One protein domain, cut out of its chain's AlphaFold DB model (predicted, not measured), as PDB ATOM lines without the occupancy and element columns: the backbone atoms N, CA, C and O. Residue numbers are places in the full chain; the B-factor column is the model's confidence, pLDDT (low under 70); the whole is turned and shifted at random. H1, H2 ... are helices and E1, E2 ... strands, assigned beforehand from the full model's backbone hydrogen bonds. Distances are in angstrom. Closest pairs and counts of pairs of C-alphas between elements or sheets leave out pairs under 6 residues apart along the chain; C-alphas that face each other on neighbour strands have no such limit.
ATOM      1  N   LYS A  11     133.343 114.664 153.749       90.50
ATOM      2  CA  LYS A  11     132.243 115.305 153.020       90.50
ATOM      3  C   LYS A  11     132.098 114.669 151.642       90.50
ATOM      4  O   LYS A  11     133.065 114.627 150.885       90.50
ATOM      5  N   LEU A  12     130.894 114.225 151.311       91.19
ATOM      6  CA  LEU A  12     130.538 113.560 150.059       91.19
ATOM      7  C   LEU A  12     129.578 114.421 149.239       91.19
ATOM      8  O   LEU A  12     128.814 115.211 149.797       91.19
ATOM      9  N   VAL A  13     129.564 114.227 147.923       88.56
ATOM     10  CA  VAL A  13     128.543 114.784 147.023       88.56
ATOM     11  C   VAL A  13     128.129 113.769 145.975       88.56
ATOM     12  O   VAL A  13     128.958 112.994 145.508       88.56
ATOM     13  N   CYS A  14     126.858 113.810 145.581       87.56
ATOM     14  CA  CYS A  14     126.340 113.097 144.421       87.56
ATOM     15  C   CYS A  14     126.156 114.078 143.263       87.56
ATOM     16  O   CYS A  14     125.549 115.128 143.453       87.56
ATOM     17  N   ILE A  15     126.591 113.720 142.053       82.62
ATOM     18  CA  ILE A  15     126.439 114.588 140.868       82.62
ATOM     19  C   ILE A  15     124.977 114.878 140.490       82.62
ATOM     20  O   ILE A  15     124.702 115.832 139.772       82.62
ATOM     21  N   CYS A  16     124.039 114.047 140.952       83.25
ATOM     22  CA  CYS A  16     122.606 114.237 140.730       83.25
ATOM     23  C   CYS A  16     121.886 114.812 141.956       83.25
ATOM     24  O   CYS A  16     120.677 115.024 141.874       83.25
ATOM     25  N   GLY A  17     122.586 114.978 143.082       83.75
ATOM     26  CA  GLY A  17     122.052 115.514 144.331       83.75
ATOM     27  C   GLY A  17     122.216 117.031 144.418       83.75
ATOM     28  O   GLY A  17     123.081 117.601 143.757       83.75
ATOM     29  N   SER A  18     121.399 117.687 145.238       82.38
ATOM     30  CA  SER A  18     121.472 119.136 145.467       82.38
ATOM     31  C   SER A  18     122.306 119.521 146.686       82.38
ATOM     32  O   SER A  18     122.724 120.670 146.799       82.38
ATOM     33  N   GLU A  19     122.520 118.593 147.615       83.00
ATOM     34  CA  GLU A  19     123.165 118.871 148.897       83.00
ATOM     35  C   GLU A  19     124.331 117.919 149.163       83.00
ATOM     36  O   GLU A  19     124.297 116.763 148.736       83.00
ATOM     37  N   PRO A  20     125.373 118.375 149.878       86.94
ATOM     38  CA  PRO A  20     126.442 117.502 150.321       86.94
ATOM     39  C   PRO A  20     126.014 116.634 151.505       86.94
ATOM     40  O   PRO A  20     125.194 117.022 152.331       86.94
ATOM     41  N   GLY A  21     126.673 115.490 151.627       87.94
ATOM     42  CA  GLY A  21     126.518 114.550 152.724       87.94
ATOM     43  C   GLY A  21     127.783 114.411 153.566       87.94
ATOM     44  O   GLY A  21     128.868 114.816 153.150       87.94
ATOM     45  N   ILE A  22     127.650 113.800 154.740       94.19
ATOM     46  CA  ILE A  22     128.765 113.381 155.590       94.19
ATOM     47  C   ILE A  22     128.804 111.853 155.650       94.19
ATOM     48  O   ILE A  22     127.805 111.231 156.005       94.19
ATOM     49  N   LEU A  23     129.959 111.274 155.317       96.12
ATOM     50  CA  LEU A  23     130.247 109.852 155.483       96.12
ATOM     51  C   LEU A  23     130.259 109.498 156.970       96.12
ATOM     52  O   LEU A  23     130.956 110.152 157.754       96.12
ATOM     53  N   LYS A  24     129.530 108.444 157.330       95.62
ATOM     54  CA  LYS A  24     129.482 107.909 158.691       95.62
ATOM     55  C   LYS A  24     130.062 106.501 158.745       95.62
ATOM     56  O   LYS A  24     129.727 105.650 157.927       95.62
ATOM     57  N   ILE A  25     130.886 106.235 159.751       92.69
ATOM     58  CA  ILE A  25     131.433 104.903 160.033       92.69
ATOM     59  C   ILE A  25     130.886 104.446 161.387       92.69
ATOM     60  O   ILE A  25     131.465 104.680 162.457       92.69
ATOM     61  N   THR A  26     129.699 103.840 161.352       79.44
ATOM     62  CA  THR A  26     128.930 103.455 162.545       79.44
ATOM     63  C   THR A  26     129.604 102.284 163.260       79.44
ATOM     64  O   THR A  26     130.096 102.439 164.385       79.44
ATOM     65  N   LYS A  27     129.739 101.149 162.572       73.81
ATOM     66  CA  LYS A  27     130.554 100.002 162.985       73.81
ATOM     67  C   LYS A  27     131.982 100.265 162.517       73.81
ATOM     68  O   LYS A  27     132.283 100.167 161.338       73.81
ATOM     69  N   GLY A  28     132.834 100.724 163.431       70.75
ATOM     70  CA  GLY A  28     134.242 100.940 163.104       70.75
ATOM     71  C   GLY A  28     134.950  99.615 162.842       70.75
ATOM     72  O   GLY A  28     134.663  98.630 163.513       70.75
ATOM     73  N   HIS A  29     135.927  99.632 161.942       78.06
ATOM     74  CA  HIS A  29     136.671  98.443 161.504       78.06
ATOM     75  C   HIS A  29     137.910  98.136 162.363       78.06
ATOM     76  O   HIS A  29     138.775  97.369 161.970       78.06
ATOM     77  N   GLY A  30     138.067  98.809 163.511       70.19
ATOM     78  CA  GLY A  30     139.260  98.701 164.365       70.19
ATOM     79  C   GLY A  30     140.471  99.533 163.910       70.19
ATOM     80  O   GLY A  30     141.468  99.593 164.624       70.19
ATOM     81  N   TYR A  31     140.377 100.236 162.774       72.69
ATOM     82  CA  TYR A  31     141.449 101.084 162.240       72.69
ATOM     83  C   TYR A  31     141.116 102.572 162.376       72.69
ATOM     84  O   TYR A  31     140.073 103.047 161.918       72.69
ATOM     85  N   ILE A  32     142.038 103.321 162.982       76.31
ATOM     86  CA  ILE A  32     141.892 104.749 163.267       76.31
ATOM     87  C   ILE A  32     142.982 105.530 162.521       76.31
ATOM     88  O   ILE A  32     144.154 105.165 162.556       76.31
ATOM     89  N   SER A  33     142.610 106.627 161.860       70.75
ATOM     90  CA  SER A  33     143.527 107.645 161.341       70.75
ATOM     91  C   SER A  33     143.180 108.984 161.965       70.75
ATOM     92  O   SER A  33     142.042 109.433 161.850       70.75
ATOM     93  N   ARG A  34     144.152 109.628 162.624       67.75
ATOM     94  CA  ARG A  34     143.956 110.923 163.302       67.75
ATOM     95  C   ARG A  34     142.688 110.937 164.171       67.75
ATOM     96  O   ARG A  34     141.842 111.812 164.021       67.75
ATOM     97  N   GLU A  35     142.551 109.914 165.016       78.25
ATOM     98  CA  GLU A  35     141.431 109.727 165.961       78.25
ATOM     99  C   GLU A  35     140.058 109.450 165.322       78.25
ATOM    100  O   GLU A  35     139.059 109.310 166.025       78.25
ATOM    101  N   LYS A  36     139.997 109.291 163.997       84.06
ATOM    102  CA  LYS A  36     138.768 108.982 163.265       84.06
ATOM    103  C   LYS A  36     138.824 107.598 162.638       84.06
ATOM    104  O   LYS A  36     139.872 107.154 162.173       84.06
ATOM    105  N   LYS A  37     137.683 106.913 162.606       91.38
ATOM    106  CA  LYS A  37     137.556 105.584 161.992       91.38
ATOM    107  C   LYS A  37     137.820 105.690 160.490       91.38
ATOM    108  O   LYS A  37     137.216 106.542 159.837       91.38
ATOM    109  N   LYS A  38     138.716 104.859 159.952       91.88
ATOM    110  CA  LYS A  38     138.935 104.765 158.503       91.88
ATOM    111  C   LYS A  38     137.793 103.998 157.837       91.88
ATOM    112  O   LYS A  38     137.254 103.075 158.442       91.88
ATOM    113  N   ALA A  39     137.478 104.370 156.602       94.00
ATOM    114  CA  ALA A  39     136.474 103.705 155.787       94.00
ATOM    115  C   ALA A  39     137.096 102.664 154.842       94.00
ATOM    116  O   ALA A  39     138.218 102.845 154.354       94.00
ATOM    117  N   ASN A  40     136.345 101.612 154.535       94.25
ATOM    118  CA  ASN A  40     136.665 100.630 153.503       94.25
ATOM    119  C   ASN A  40     135.592 100.611 152.402       94.25
ATOM    120  O   ASN A  40     134.595 101.336 152.444       94.25
ATOM    121  N   CYS A  41     135.803  99.790 151.377       94.31
ATOM    122  CA  CYS A  41     134.939  99.757 150.204       94.31
ATOM    123  C   CYS A  41     133.536  99.196 150.471       94.31
ATOM    124  O   CYS A  41     132.693  99.300 149.583       94.31
ATOM    125  N   LYS A  42     133.258  98.661 151.665       95.06
ATOM    126  CA  LYS A  42     131.943  98.152 152.084       95.06
ATOM    127  C   LYS A  42     131.134  99.145 152.914       95.06
ATOM    128  O   LYS A  42     129.959  98.892 153.166       95.06
ATOM    129  N   ASP A  43     131.702 100.301 153.263       95.50
ATOM    130  CA  ASP A  43     130.981 101.407 153.904       95.50
ATOM    131  C   ASP A  43     130.084 102.149 152.897       95.50
ATOM    132  O   ASP A  43     130.281 103.327 152.589       95.50
ATOM    133  N   CYS A  44     129.116 101.440 152.318       95.75
ATOM    134  CA  CYS A  44     128.248 101.914 151.240       95.75
ATOM    135  C   CYS A  44     126.756 101.686 151.522       95.75
ATOM    136  O   CYS A  44     125.943 101.736 150.600       95.75
ATOM    137  N   VAL A  45     126.381 101.444 152.782       95.31
ATOM    138  CA  VAL A  45     124.980 101.257 153.172       95.31
ATOM    139  C   VAL A  45     124.274 102.612 153.240       95.31
ATOM    140  O   VAL A  45     124.765 103.566 153.851       95.31
ATOM    141  N   GLU A  46     123.123 102.701 152.579       95.50
ATOM    142  CA  GLU A  46     122.240 103.870 152.601       95.50
ATOM    143  C   GLU A  46     121.762 104.160 154.027       95.50
ATOM    144  O   GLU A  46     121.477 103.234 154.780       95.50
ATOM    145  N   GLU A  47     121.693 105.442 154.396       93.62
ATOM    146  CA  GLU A  47     121.299 105.952 155.722       93.62
ATOM    147  C   GLU A  47     122.271 105.609 156.872       93.62
ATOM    148  O   GLU A  47     122.443 106.418 157.788       93.62
ATOM    149  N   GLU A  48     122.985 104.484 156.795       94.31
ATOM    150  CA  GLU A  48     124.016 104.101 157.761       94.31
ATOM    151  C   GLU A  48     125.358 104.779 157.472       94.31
ATOM    152  O   GLU A  48     125.860 105.528 158.312       94.31
ATOM    153  N   ASN A  49     125.936 104.532 156.292       96.69
ATOM    154  CA  ASN A  49     127.212 105.111 155.876       96.69
ATOM    155  C   ASN A  49     127.013 106.333 154.986       96.69
ATOM    156  O   ASN A  49     127.706 107.345 155.132       96.69
ATOM    157  N   ILE A  50     126.074 106.217 154.045       97.56
ATOM    158  CA  ILE A  50     125.871 107.167 152.958       97.56
ATOM    159  C   ILE A  50     124.564 107.924 153.191       97.56
ATOM    160  O   ILE A  50     123.489 107.319 153.170       97.56
ATOM    161  N   PRO A  51     124.616 109.247 153.401       96.19
ATOM    162  CA  PRO A  51     123.417 110.046 153.585       96.19
ATOM    163  C   PRO A  51     122.714 110.306 152.250       96.19
ATOM    164  O   PRO A  51     123.293 110.177 151.170       96.19
ATOM    165  N   TYR A  52     121.477 110.781 152.333       97.31
ATOM    166  CA  TYR A  52     120.775 111.349 151.189       97.31
ATOM    167  C   TYR A  52     121.342 112.715 150.791       97.31
ATOM    168  O   TYR A  52     121.820 113.471 151.632       97.31
ATOM    169  N   PHE A  53     121.237 113.048 149.503       93.19
ATOM    170  CA  PHE A  53     121.813 114.267 148.920       93.19
ATOM    171  C   PHE A  53     120.741 115.306 148.540       93.19
ATOM    172  O   PHE A  53     120.819 115.927 147.480       93.19
ATOM    173  N   GLY A  54     119.703 115.453 149.369       91.94
ATOM    174  CA  GLY A  54     118.601 116.393 149.135       91.94
ATOM    175  C   GLY A  54     117.728 116.013 147.931       91.94
ATOM    176  O   GLY A  54     117.199 114.897 147.854       91.94
ATOM    177  N   THR A  55     117.567 116.943 146.991       90.00
ATOM    178  CA  THR A  55     116.808 116.764 145.745       90.00
ATOM    179  C   THR A  55     117.640 115.989 144.716       90.00
ATOM    180  O   THR A  55     118.822 116.263 144.536       90.00
ATOM    181  N   CYS A  56     117.033 115.027 144.017       88.31
ATOM    182  CA  CYS A  56     117.653 114.191 142.996       88.31
ATOM    183  C   CYS A  56     117.110 114.496 141.594       88.31
ATOM    184  O   CYS A  56     115.937 114.267 141.306       88.31
ATOM    185  N   GLN A  57     117.995 114.893 140.678       85.38
ATOM    186  CA  GLN A  57     117.651 115.198 139.280       85.38
ATOM    187  C   GLN A  57     117.100 113.993 138.495       85.38
ATOM    188  O   GLN A  57     116.389 114.163 137.509       85.38
ATOM    189  N   LYS A  58     117.435 112.766 138.916       85.31
ATOM    190  CA  LYS A  58     116.982 111.525 138.265       85.31
ATOM    191  C   LYS A  58     115.616 111.055 138.775       85.31
ATOM    192  O   LYS A  58     115.011 110.182 138.156       85.31
ATOM    193  N   ASN A  59     115.119 111.610 139.882       91.31
ATOM    194  CA  ASN A  59     113.822 111.244 140.435       91.31
ATOM    195  C   ASN A  59     112.729 112.196 139.935       91.31
ATOM    196  O   ASN A  59     112.457 113.226 140.541       91.31
ATOM    197  N   GLN A  60     112.066 111.830 138.841       88.94
ATOM    198  CA  GLN A  60     110.996 112.650 138.258       88.94
ATOM    199  C   GLN A  60     109.675 112.594 139.042       88.94
ATOM    200  O   GLN A  60     108.767 113.367 138.749       88.94
ATOM    201  N   LYS A  61     109.536 111.676 140.009       89.38
ATOM    202  CA  LYS A  61     108.273 111.454 140.720       89.38
ATOM    203  C   LYS A  61     108.077 112.445 141.862       89.38
ATOM    204  O   LYS A  61     107.070 113.139 141.900       89.38
ATOM    205  N   ASP A  62     109.016 112.477 142.804       91.00
ATOM    206  CA  ASP A  62     108.951 113.348 143.988       91.00
ATOM    207  C   ASP A  62     110.182 114.254 144.134       91.00
ATOM    208  O   ASP A  62     110.242 115.081 145.044       91.00
ATOM    209  N   GLY A  63     111.166 114.111 143.238       90.62
ATOM    210  CA  GLY A  63     112.396 114.888 143.261       90.62
ATOM    211  C   GLY A  63     113.319 114.573 144.430       90.62
ATOM    212  O   GLY A  63     114.375 115.179 144.505       90.62
ATOM    213  N   ARG A  64     112.999 113.661 145.352       95.88
ATOM    214  CA  ARG A  64     113.811 113.415 146.553       95.88
ATOM    215  C   ARG A  64     114.832 112.312 146.317       95.88
ATOM    216  O   ARG A  64     114.609 111.361 145.574       95.88
ATOM    217  N   CYS A  65     115.985 112.433 146.965       94.25
ATOM    218  CA  CYS A  65     116.971 111.358 147.001       94.25
ATOM    219  C   CYS A  65     116.549 110.241 147.973       94.25
ATOM    220  O   CYS A  65     116.745 109.060 147.680       94.25
ATOM    221  N   GLN A  66     115.922 110.620 149.091       96.75
ATOM    222  CA  GLN A  66     115.423 109.700 150.110       96.75
ATOM    223  C   GLN A  66     114.396 108.718 149.546       96.75
ATOM    224  O   GLN A  66     113.450 109.127 148.876       96.75
ATOM    225  N   GLY A  67     114.599 107.422 149.804       94.50
ATOM    226  CA  GLY A  67     113.739 106.338 149.314       94.50
ATOM    227  C   GLY A  67     113.845 106.056 147.808       94.50
ATOM    228  O   GLY A  67     113.259 105.088 147.323       94.50
ATOM    229  N   PHE A  68     114.592 106.869 147.055       95.38
ATOM    230  CA  PHE A  68     114.858 106.648 145.633       95.38
ATOM    231  C   PHE A  68     116.247 106.068 145.382       95.38
ATOM    232  O   PHE A  68     116.420 105.296 144.430       95.38
ATOM    233  N   MET A  69     117.220 106.455 146.212       96.19
ATOM    234  CA  MET A  69     118.607 106.008 146.138       96.19
ATOM    235  C   MET A  69     118.700 104.478 146.027       96.19
ATOM    236  O   MET A  69     117.876 103.729 146.541       96.19
ATOM    237  N   LYS A  70     119.680 104.012 145.251       96.69
ATOM    238  CA  LYS A  70     120.029 102.595 145.163       96.69
ATOM    239  C   LYS A  70     121.524 102.489 144.933       96.69
ATOM    240  O   LYS A  70     121.976 102.731 143.817       96.69
ATOM    241  N   LEU A  71     122.279 102.197 145.980       96.56
ATOM    242  CA  LEU A  71     123.738 102.156 145.924       96.56
ATOM    243  C   LEU A  71     124.242 100.827 145.363       96.56
ATOM    244  O   LEU A  71     123.519  99.825 145.327       96.56
ATOM    245  N   ASP A  72     125.472 100.841 144.865       95.25
ATOM    246  CA  ASP A  72     126.200  99.612 144.598       95.25
ATOM    247  C   ASP A  72     126.709  98.955 145.883       95.25
ATOM    248  O   ASP A  72     126.715  99.556 146.956       95.25
ATOM    249  N   GLU A  73     127.131  97.700 145.765       95.19
ATOM    250  CA  GLU A  73     127.556  96.865 146.895       95.19
ATOM    251  C   GLU A  73     128.974  97.176 147.388       95.19
ATOM    252  O   GLU A  73     129.436  96.591 148.373       95.19
ATOM    253  N   LYS A  74     129.697  98.039 146.669       95.56
ATOM    254  CA  LYS A  74     131.016  98.518 147.066       95.56
ATOM    255  C   LYS A  74     131.382  99.839 146.395       95.56
ATOM    256  O   LYS A  74     130.851 100.198 145.345       95.56
ATOM    257  N   TRP A  75     132.346 100.526 146.992       95.50
ATOM    258  CA  TRP A  75     133.071 101.624 146.362       95.50
ATOM    259  C   TRP A  75     134.067 101.105 145.320       95.50
ATOM    260  O   TRP A  75     134.730 100.090 145.531       95.50
ATOM    261  N   GLU A  76     134.231 101.862 144.241       90.69
ATOM    262  CA  GLU A  76     135.225 101.620 143.200       90.69
ATOM    263  C   GLU A  76     136.395 102.590 143.351       90.69
ATOM    264  O   GLU A  76     136.203 103.780 143.605       90.69
ATOM    265  N   ASN A  77     137.624 102.100 143.189       88.56
ATOM    266  CA  ASN A  77     138.815 102.942 143.232       88.56
ATOM    267  C   ASN A  77     139.288 103.263 141.813       88.56
ATOM    268  O   ASN A  77     139.639 102.371 141.045       88.56
ATOM    269  N   LEU A  78     139.342 104.552 141.476       81.56
ATOM    270  CA  LEU A  78     139.782 104.997 140.158       81.56
ATOM    271  C   LEU A  78     141.307 105.091 140.043       81.56
ATOM    272  O   LEU A  78     141.840 105.275 138.950       81.56
ATOM    273  N   SER A  79     142.050 105.057 141.152       73.19
ATOM    274  CA  SER A  79     143.510 105.041 141.109       73.19
ATOM    275  C   SER A  79     144.007 103.699 140.584       73.19
ATOM    276  O   SER A  79     143.885 102.679 141.255       73.19
ATOM    277  N   VAL A  80     144.625 103.718 139.405       64.25
ATOM    278  CA  VAL A  80     145.439 102.601 138.929       64.25
ATOM    279  C   VAL A  80     146.752 102.655 139.706       64.25
ATOM    280  O   VAL A  80     147.629 103.465 139.409       64.25
ATOM    281  N   SER A  81     146.860 101.859 140.769       61.06
ATOM    282  CA  SER A  81     148.106 101.700 141.516       61.06
ATOM    283  C   SER A  81     148.757 100.375 141.139       61.06
ATOM    284  O   SER A  81     148.090  99.350 141.096       61.06
ATOM    285  N   LEU A  82     150.070 100.397 140.902       56.78
ATOM    286  CA  LEU A  82     150.885  99.184 140.753       56.78
ATOM    287  C   LEU A  82     151.139  98.486 142.102       56.78
ATOM    288  O   LEU A  82     151.737  97.418 142.144       56.78
ATOM    289  N   THR A  83     150.723  99.119 143.201       60.75
ATOM    290  CA  THR A  83     150.845  98.601 144.565       60.75
ATOM    291  C   THR A  83     149.480  98.206 145.087       60.75
ATOM    292  O   THR A  83     148.505  98.910 144.819       60.75
ATOM    293  N   GLU A  84     149.428  97.125 145.863       67.31
ATOM    294  CA  GLU A  84     148.199  96.689 146.517       67.31
ATOM    295  C   GLU A  84     147.611  97.809 147.384       67.31
ATOM    296  O   GLU A  84     148.325  98.593 148.026       67.31
ATOM    297  N   SER A  85     146.285  97.916 147.354       76.44
ATOM    298  CA  SER A  85     145.553  98.852 148.199       76.44
ATOM    299  C   SER A  85     145.692  98.437 149.661       76.44
ATOM    300  O   SER A  85     145.692  97.251 149.983       76.44
ATOM    301  N   GLU A  86     145.805  99.422 150.556       85.62
ATOM    302  CA  GLU A  86     145.763  99.152 151.994       85.62
ATOM    303  C   GLU A  86     144.444  98.452 152.334       85.62
ATOM    304  O   GLU A  86     143.386  98.875 151.870       85.62
ATOM    305  N   LYS A  87     144.520  97.388 153.135       88.19
ATOM    306  CA  LYS A  87     143.351  96.640 153.592       88.19
ATOM    307  C   LYS A  87     142.938  97.096 154.989       88.19
ATOM    308  O   LYS A  87     143.774  97.196 155.885       88.19
ATOM    309  N   ILE A  88     141.648  97.338 155.173       85.38
ATOM    310  CA  ILE A  88     141.000  97.675 156.439       85.38
ATOM    311  C   ILE A  88     139.940  96.607 156.673       85.38
ATOM    312  O   ILE A  88     138.958  96.542 155.937       85.38
ATOM    313  N   ASP A  89     140.167  95.769 157.686       86.50
ATOM    314  CA  ASP A  89     139.311  94.612 157.990       86.50
ATOM    315  C   ASP A  89     139.129  93.672 156.781       86.50
ATOM    316  O   ASP A  89     138.035  93.262 156.417       86.50
ATOM    317  N   GLY A  90     140.235  93.394 156.079       87.44
ATOM    318  CA  GLY A  90     140.259  92.531 154.890       87.44
ATOM    319  C   GLY A  90     139.774  93.187 153.589       87.44
ATOM    320  O   GLY A  90     140.061  92.669 152.509       87.44
ATOM    321  N   GLU A  91     139.132  94.351 153.665       92.06
ATOM    322  CA  GLU A  91     138.555  95.068 152.522       92.06
ATOM    323  C   GLU A  91     139.418  96.255 152.083       92.06
ATOM    324  O   GLU A  91     140.214  96.785 152.855       92.06
ATOM    325  N   ASP A  92     139.285  96.693 150.829       91.88
ATOM    326  CA  ASP A  92     140.084  97.811 150.311       91.88
ATOM    327  C   ASP A  92     139.741  99.129 151.011       91.88
ATOM    328  O   ASP A  92     138.581  99.539 151.072       91.88
ATOM    329  N   ALA A  93     140.762  99.834 151.494       91.69
ATOM    330  CA  ALA A  93     140.623 101.188 152.006       91.69
ATOM    331  C   ALA A  93     140.182 102.144 150.892       91.69
ATOM    332  O   ALA A  93     140.724 102.121 149.781       91.69
ATOM    333  N   ILE A  94     139.244 103.037 151.206       93.06
ATOM    334  CA  ILE A  94     138.776 104.052 150.256       93.06
ATOM    335  C   ILE A  94     139.457 105.398 150.499       93.06
ATOM    336  O   ILE A  94     139.814 105.755 151.625       93.06
ATOM    337  N   GLY A  95     139.652 106.157 149.425       91.75
ATOM    338  CA  GLY A  95     140.345 107.442 149.441       91.75
ATOM    339  C   GLY A  95     139.671 108.485 148.561       91.75
ATOM    340  O   GLY A  95     138.547 108.314 148.096       91.75
ATOM    341  N   MET A  96     140.376 109.585 148.310       88.81
ATOM    342  CA  MET A  96     139.847 110.729 147.548       88.81
ATOM    343  C   MET A  96     139.521 110.433 146.073       88.81
ATOM    344  O   MET A  96     138.779 111.202 145.460       88.81
ATOM    345  N   ASP A  97     140.061 109.342 145.528       88.19
ATOM    346  CA  ASP A  97     139.824 108.853 144.162       88.19
ATOM    347  C   ASP A  97     138.801 107.705 144.105       88.19
ATOM    348  O   ASP A  97     138.581 107.125 143.040       88.19
ATOM    349  N   SER A  98     138.192 107.353 145.238       91.69
ATOM    350  CA  SER A  98     137.130 106.356 145.291       91.69
ATOM    351  C   SER A  98     135.785 106.976 144.918       91.69
ATOM    352  O   SER A  98     135.494 108.116 145.279       91.69
ATOM    353  N   VAL A  99     134.946 106.213 144.226       92.12
ATOM    354  CA  VAL A  99     133.582 106.600 143.858       92.12
ATOM    355  C   VAL A  99     132.585 105.527 144.249       92.12
ATOM    356  O   VAL A  99     132.902 104.340 144.235       92.12
ATOM    357  N   LEU A 100     131.366 105.943 144.573       94.81
ATOM    358  CA  LEU A 100     130.253 105.029 144.798       94.81
ATOM    359  C   LEU A 100     129.169 105.273 143.755       94.81
ATOM    360  O   LEU A 100     128.728 106.405 143.538       94.81
ATOM    361  N   ILE A 101     128.743 104.198 143.103       92.38
ATOM    362  CA  ILE A 101     127.726 104.254 142.060       92.38
ATOM    363  C   ILE A 101     126.349 104.201 142.717       92.38
ATOM    364  O   ILE A 101     126.045 103.320 143.518       92.38
ATOM    365  N   CYS A 102     125.482 105.133 142.337       92.94
ATOM    366  CA  CYS A 102     124.051 105.016 142.544       92.94
ATOM    367  C   CYS A 102     123.429 104.478 141.252       92.94
ATOM    368  O   CYS A 102     123.403 105.161 140.228       92.94
ATOM    369  N   LYS A 103     122.846 103.279 141.314       89.88
ATOM    370  CA  LYS A 103     122.172 102.558 140.218       89.88
ATOM    371  C   LYS A 103     120.952 103.298 139.648       89.88
ATOM    372  O   LYS A 103     120.336 102.834 138.696       89.88
ATOM    373  N   ARG A 104     120.598 104.461 140.204       89.50
ATOM    374  CA  ARG A 104     119.652 105.426 139.616       89.50
ATOM    375  C   ARG A 104     120.304 106.422 138.644       89.50
ATOM    376  O   ARG A 104     119.622 107.320 138.159       89.50
ATOM    377  N   GLY A 105     121.603 106.284 138.373       81.19
ATOM    378  CA  GLY A 105     122.368 107.133 137.455       81.19
ATOM    379  C   GLY A 105     123.189 108.235 138.132       81.19
ATOM    380  O   GLY A 105     123.576 109.187 137.465       81.19
ATOM    381  N   GLY A 106     123.426 108.143 139.444       84.19
ATOM    382  CA  GLY A 106     124.270 109.087 140.181       84.19
ATOM    383  C   GLY A 106     125.660 108.514 140.455       84.19
ATOM    384  O   GLY A 106     125.818 107.309 140.606       84.19
ATOM    385  N   ILE A 107     126.655 109.388 140.579       87.44
ATOM    386  CA  ILE A 107     127.997 109.059 141.075       87.44
ATOM    387  C   ILE A 107     128.257 109.902 142.317       87.44
ATOM    388  O   ILE A 107     128.061 111.120 142.295       87.44
ATOM    389  N   ILE A 108     128.689 109.243 143.387       91.62
ATOM    390  CA  ILE A 108     129.046 109.857 144.660       91.62
ATOM    391  C   ILE A 108     130.566 109.919 144.761       91.62
ATOM    392  O   ILE A 108     131.243 108.915 144.538       91.62
ATOM    393  N   LEU A 109     131.094 111.090 145.112       90.62
ATOM    394  CA  LEU A 109     132.527 111.320 145.268       90.62
ATOM    395  C   LEU A 109     132.871 112.102 146.554       90.62
ATOM    396  O   LEU A 109     132.049 112.889 147.040       90.62
ATOM    397  N   PRO A 110     134.096 111.946 147.088       91.31
ATOM    398  CA  PRO A 110     134.561 112.702 148.246       91.31
ATOM    399  C   PRO A 110     135.017 114.118 147.875       91.31
ATOM    400  O   PRO A 110     135.926 114.319 147.063       91.31
ATOM    401  N   LEU A 111     134.451 115.120 148.544       84.19
ATOM    402  CA  LEU A 111     134.980 116.483 148.543       84.19
ATOM    403  C   LEU A 111     136.169 116.627 149.488       84.19
ATOM    404  O   LEU A 111     137.113 117.350 149.177       84.19
ATOM    405  N   THR A 112     136.123 115.946 150.633       86.81
ATOM    406  CA  THR A 112     137.187 115.964 151.639       86.81
ATOM    407  C   THR A 112     137.462 114.556 152.143       86.81
ATOM    408  O   THR A 112     136.578 113.703 152.128       86.81
ATOM    409  N   SER A 113     138.677 114.328 152.642       90.75
ATOM    410  CA  SER A 113     139.047 113.059 153.275       90.75
ATOM    411  C   SER A 113     138.508 112.928 154.699       90.75
ATOM    412  O   SER A 113     138.491 111.838 155.253       90.75
ATOM    413  N   GLY A 114     138.092 114.040 155.317       88.62
ATOM    414  CA  GLY A 114     137.735 114.112 156.738       88.62
ATOM    415  C   GLY A 114     138.942 114.227 157.686       88.62
ATOM    416  O   GLY A 114     138.746 114.387 158.892       88.62
ATOM    417  N   GLN A 115     140.177 114.190 157.162       86.06
ATOM    418  CA  GLN A 115     141.417 114.137 157.951       86.06
ATOM    419  C   GLN A 115     142.056 115.509 158.259       86.06
ATOM    420  O   GLN A 115     142.937 115.589 159.119       86.06
ATOM    421  N   SER A 116     141.671 116.584 157.564       77.56
ATOM    422  CA  SER A 116     142.168 117.953 157.791       77.56
ATOM    423  C   SER A 116     141.134 118.816 158.523       77.56
ATOM    424  O   SER A 116     139.931 118.663 158.323       77.56
ATOM    425  N   GLN A 117     141.599 119.755 159.356       58.31
ATOM    426  CA  GLN A 117     140.737 120.690 160.102       58.31
ATOM    427  C   GLN A 117     140.347 121.958 159.311       58.31
ATOM    428  O   GLN A 117     139.838 122.917 159.879       58.31
ATOM    429  N   GLY A 118     140.533 121.968 157.988       58.72
ATOM    430  CA  GLY A 118     140.171 123.091 157.120       58.72
ATOM    431  C   GLY A 118     139.658 122.613 155.765       58.72
ATOM    432  O   GLY A 118     140.240 121.718 155.153       58.72
ATOM    433  N   VAL A 119     138.557 123.213 155.297       55.53
ATOM    434  CA  VAL A 119     137.921 122.916 154.003       55.53
ATOM    435  C   VAL A 119     138.494 123.854 152.934       55.53
ATOM    436  O   VAL A 119     137.788 124.679 152.363       55.53
ATOM    437  N   SER A 120     139.799 123.772 152.669       56.50
ATOM    438  CA  SER A 120     140.352 124.358 151.445       56.50
ATOM    439  C   SER A 120     140.147 123.350 150.317       56.50
ATOM    440  O   SER A 120     140.917 122.401 150.172       56.50
ATOM    441  N   ILE A 121     139.062 123.507 149.559       64.56
ATOM    442  CA  ILE A 121     138.819 122.680 148.373       64.56
ATOM    443  C   ILE A 121     139.779 123.145 147.281       64.56
ATOM    444  O   ILE A 121     139.603 124.224 146.713       64.56
ATOM    445  N   ASP A 122     140.783 122.324 146.986       71.31
ATOM    446  CA  ASP A 122     141.601 122.489 145.790       71.31
ATOM    447  C   ASP A 122     140.728 122.207 144.560       71.31
ATOM    448  O   ASP A 122     140.392 121.060 144.246       71.31
ATOM    449  N   LYS A 123     140.303 123.287 143.898       68.19
ATOM    450  CA  LYS A 123     139.407 123.231 142.739       68.19
ATOM    451  C   LYS A 123     140.050 122.504 141.561       68.19
ATOM    452  O   LYS A 123     139.351 121.770 140.872       68.19
ATOM    453  N   GLU A 124     141.353 122.667 141.354       71.06
ATOM    454  CA  GLU A 124     142.081 122.021 140.261       71.06
ATOM    455  C   GLU A 124     142.173 120.510 140.506       71.06
ATOM    456  O   GLU A 124     141.832 119.707 139.636       71.06
ATOM    457  N   ALA A 125     142.529 120.100 141.727       72.38
ATOM    458  CA  ALA A 125     142.541 118.688 142.104       72.38
ATOM    459  C   ALA A 125     141.141 118.056 142.043       72.38
ATOM    460  O   ALA A 125     140.990 116.903 141.636       72.38
ATOM    461  N   LEU A 126     140.095 118.794 142.428       71.00
ATOM    462  CA  LEU A 126     138.714 118.338 142.290       71.00
ATOM    463  C   LEU A 126     138.323 118.169 140.812       71.00
ATOM    464  O   LEU A 126     137.770 117.131 140.455       71.00
ATOM    465  N   MET A 127     138.661 119.128 139.945       69.50
ATOM    466  CA  MET A 127     138.383 119.056 138.506       69.50
ATOM    467  C   MET A 127     139.094 117.886 137.826       69.50
ATOM    468  O   MET A 127     138.475 117.159 137.050       69.50
ATOM    469  N   ARG A 128     140.366 117.639 138.155       74.19
ATOM    470  CA  ARG A 128     141.108 116.475 137.644       74.19
ATOM    471  C   ARG A 128     140.444 115.159 138.032       74.19
ATOM    472  O   ARG A 128     140.346 114.256 137.204       74.19
ATOM    473  N   ARG A 129     139.947 115.059 139.268       75.69
ATOM    474  CA  ARG A 129     139.194 113.884 139.727       75.69
ATOM    475  C   ARG A 129     137.872 113.739 138.987       75.69
ATOM    476  O   ARG A 129     137.568 112.644 138.532       75.69
ATOM    477  N   PHE A 130     137.135 114.829 138.779       72.50
ATOM    478  CA  PHE A 130     135.930 114.802 137.950       72.50
ATOM    479  C   PHE A 130     136.212 114.308 136.529       72.50
ATOM    480  O   PHE A 130     135.517 113.413 136.059       72.50
ATOM    481  N   LEU A 131     137.257 114.808 135.866       71.62
ATOM    482  CA  LEU A 131     137.633 114.347 134.527       71.62
ATOM    483  C   LEU A 131     137.990 112.855 134.513       71.62
ATOM    484  O   LEU A 131     137.584 112.121 133.617       71.62
ATOM    485  N   LYS A 132     138.711 112.386 135.532       77.50
ATOM    486  CA  LYS A 132     139.044 110.968 135.696       77.50
ATOM    487  C   LYS A 132     137.792 110.099 135.837       77.50
ATOM    488  O   LYS A 132     137.722 109.037 135.227       77.50
ATOM    489  N   ILE A 133     136.795 110.571 136.588       72.88
ATOM    490  CA  ILE A 133     135.483 109.921 136.707       72.88
ATOM    491  C   ILE A 133     134.790 109.861 135.343       72.88
ATOM    492  O   ILE A 133     134.257 108.812 134.994       72.88
ATOM    493  N   LEU A 134     134.822 110.948 134.561       69.25
ATOM    494  CA  LEU A 134     134.235 110.969 133.216       69.25
ATOM    495  C   LEU A 134     134.872 109.924 132.302       69.25
ATOM    496  O   LEU A 134     134.164 109.128 131.693       69.25
ATOM    497  N   LEU A 135     136.204 109.904 132.236       70.50
ATOM    498  CA  LEU A 135     136.951 108.959 131.403       70.50
ATOM    499  C   LEU A 135     136.698 107.509 131.826       70.50
ATOM    500  O   LEU A 135     136.539 106.629 130.983       70.50
ATOM    501  N   TRP A 136     136.623 107.259 133.131       76.06
ATOM    502  CA  TRP A 136     136.285 105.940 133.645       76.06
ATOM    503  C   TRP A 136     134.842 105.542 133.301       76.06
ATOM    504  O   TRP A 136     134.616 104.420 132.853       76.06
ATOM    505  N   ALA A 137     133.870 106.447 133.438       68.00
ATOM    506  CA  ALA A 137     132.482 106.177 133.064       68.00
ATOM    507  C   ALA A 137     132.338 105.894 131.557       68.00
ATOM    508  O   ALA A 137     131.587 104.990 131.187       68.00
ATOM    509  N   ALA A 138     133.096 106.607 130.717       65.94
ATOM    510  CA  ALA A 138     133.199 106.376 129.277       65.94
ATOM    511  C   ALA A 138     133.695 104.968 128.946       65.94
ATOM    512  O   ALA A 138     133.003 104.194 128.286       65.94
ATOM    513  N   GLY A 139     134.852 104.588 129.494       66.31
ATOM    514  CA  GLY A 139     135.443 103.268 129.263       66.31
ATOM    515  C   GLY A 139     134.593 102.095 129.768       66.31
ATOM    516  O   GLY A 139     134.740 100.982 129.273       66.31
ATOM    517  N   ASN A 140     133.687 102.336 130.722       65.38
ATOM    518  CA  ASN A 140     132.786 101.322 131.277       65.38
ATOM    519  C   ASN A 140     131.365 101.370 130.679       65.38
ATOM    520  O   ASN A 140     130.456 100.755 131.234       65.38
ATOM    521  N   ASN A 141     131.146 102.091 129.567       61.62
ATOM    522  CA  ASN A 141     129.835 102.255 128.916       61.62
ATOM    523  C   ASN A 141     128.730 102.793 129.852       61.62
ATOM    524  O   ASN A 141     127.542 102.526 129.663       61.62
ATOM    525  N   MET A 142     129.103 103.571 130.870       54.97
ATOM    526  CA  MET A 142     128.162 104.189 131.809       54.97
ATOM    527  C   MET A 142     127.748 105.608 131.397       54.97
ATOM    528  O   MET A 142     126.991 106.262 132.115       54.97
ATOM    529  N   GLU A 143     128.194 106.087 130.233       50.81
ATOM    530  CA  GLU A 143     127.954 107.453 129.743       50.81
ATOM    531  C   GLU A 143     126.469 107.829 129.734       50.81
ATOM    532  O   GLU A 143     126.084 108.868 130.278       50.81
ATOM    533  N   CYS A 144     125.611 106.955 129.196       43.75
ATOM    534  CA  CYS A 144     124.175 107.226 129.109       43.75
ATOM    535  C   CYS A 144     123.493 107.217 130.489       43.75
ATOM    536  O   CYS A 144     122.638 108.063 130.763       43.75
ATOM    537  N   HIS A 145     123.911 106.309 131.380       45.34
ATOM    538  CA  HIS A 145     123.362 106.160 132.730       45.34
ATOM    539  C   HIS A 145     123.652 107.396 133.584       45.34
ATOM    540  O   HIS A 145     122.779 107.888 134.309       45.34
ATOM    541  N   VAL A 146     124.869 107.920 133.466       49.28
ATOM    542  CA  VAL A 146     125.368 108.997 134.312       49.28
ATOM    543  C   VAL A 146     124.922 110.361 133.769       49.28
ATOM    544  O   VAL A 146     124.322 111.147 134.506       49.28
ATOM    545  N   PHE A 147     125.072 110.626 132.469       50.16
ATOM    546  CA  PHE A 147     124.976 111.997 131.943       50.16
ATOM    547  C   PHE A 147     123.743 112.285 131.087       50.16
ATOM    548  O   PHE A 147     123.349 113.444 130.981       50.16
ATOM    549  N   GLY A 148     123.084 111.274 130.513       40.53
ATOM    550  CA  GLY A 148     121.882 111.466 129.688       40.53
ATOM    551  C   GLY A 148     122.052 112.363 128.445       40.53
ATOM    552  O   GLY A 148     121.053 112.630 127.779       40.53
ATOM    553  N   LYS A 149     123.272 112.831 128.133       41.19
ATOM    554  CA  LYS A 149     123.675 113.597 126.940       41.19
ATOM    555  C   LYS A 149     125.159 113.369 126.637       41.19
ATOM    556  O   LYS A 149     125.925 113.071 127.556       41.19
ATOM    557  N   ASP A 150     125.530 113.561 125.370       36.25
ATOM    558  CA  ASP A 150     126.916 113.520 124.906       36.25
ATOM    559  C   ASP A 150     127.748 114.579 125.618       36.25
ATOM    560  O   ASP A 150     127.412 115.766 125.632       36.25
TER     561      ASP A 150
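What this domain is: This is residues 11 to 150 of the 202 residues of the protein "DUF4280 domain-containing protein" of bacterium 1XD42-8 (UniProt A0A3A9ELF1). The domain has little regular structure: a small three-stranded sheet, E1 E3 E2, sits near the middle, between helices H1 and H2 on one side and the loops of residues 19 to 54 on the other. The order is E1 E2 E3 H1 H2, the sheet antiparallel, the class mixed; named elements hold only 36 of 140 printed residues. It is compact, with a radius of gyration of the C-alphas of 15.0 A and spans of 41 by 32 by 31 A.

Where its parts are: E1 is residues 11 to 14, from C-alpha 11 at (132.243, 115.305, 153.020). E3, residues 106 to 110, spans 13.6 A; E2, residues 98 to 102, spans 13.4 A. H1, residues 123 to 139, spans 24.4 A. H2, residues 143 to 147, ends at C-alpha 147 at (124.976, 111.997, 131.943).

How they stand to each other: E3 pairs with E2 as a hairpin, N 102 to O 106 at 2.8 A, and with E1, N 109 to O 13 at 2.9 A. H1 and H2 only graze the sheet. They only just touch, only at the corner, with 3 pairs of C-alphas within 8 A; those of Ala 137 and Glu 143 are closest, 5.8 A. In both, every O i to N i+4 pair is within hydrogen-bond range.

The domain as a whole: The printed part has no cut. Links E1 to E2, 83 residues, and E3 to H1, 12, are long. pLDDT is under 70 for 28 residues, among them 137 to 150.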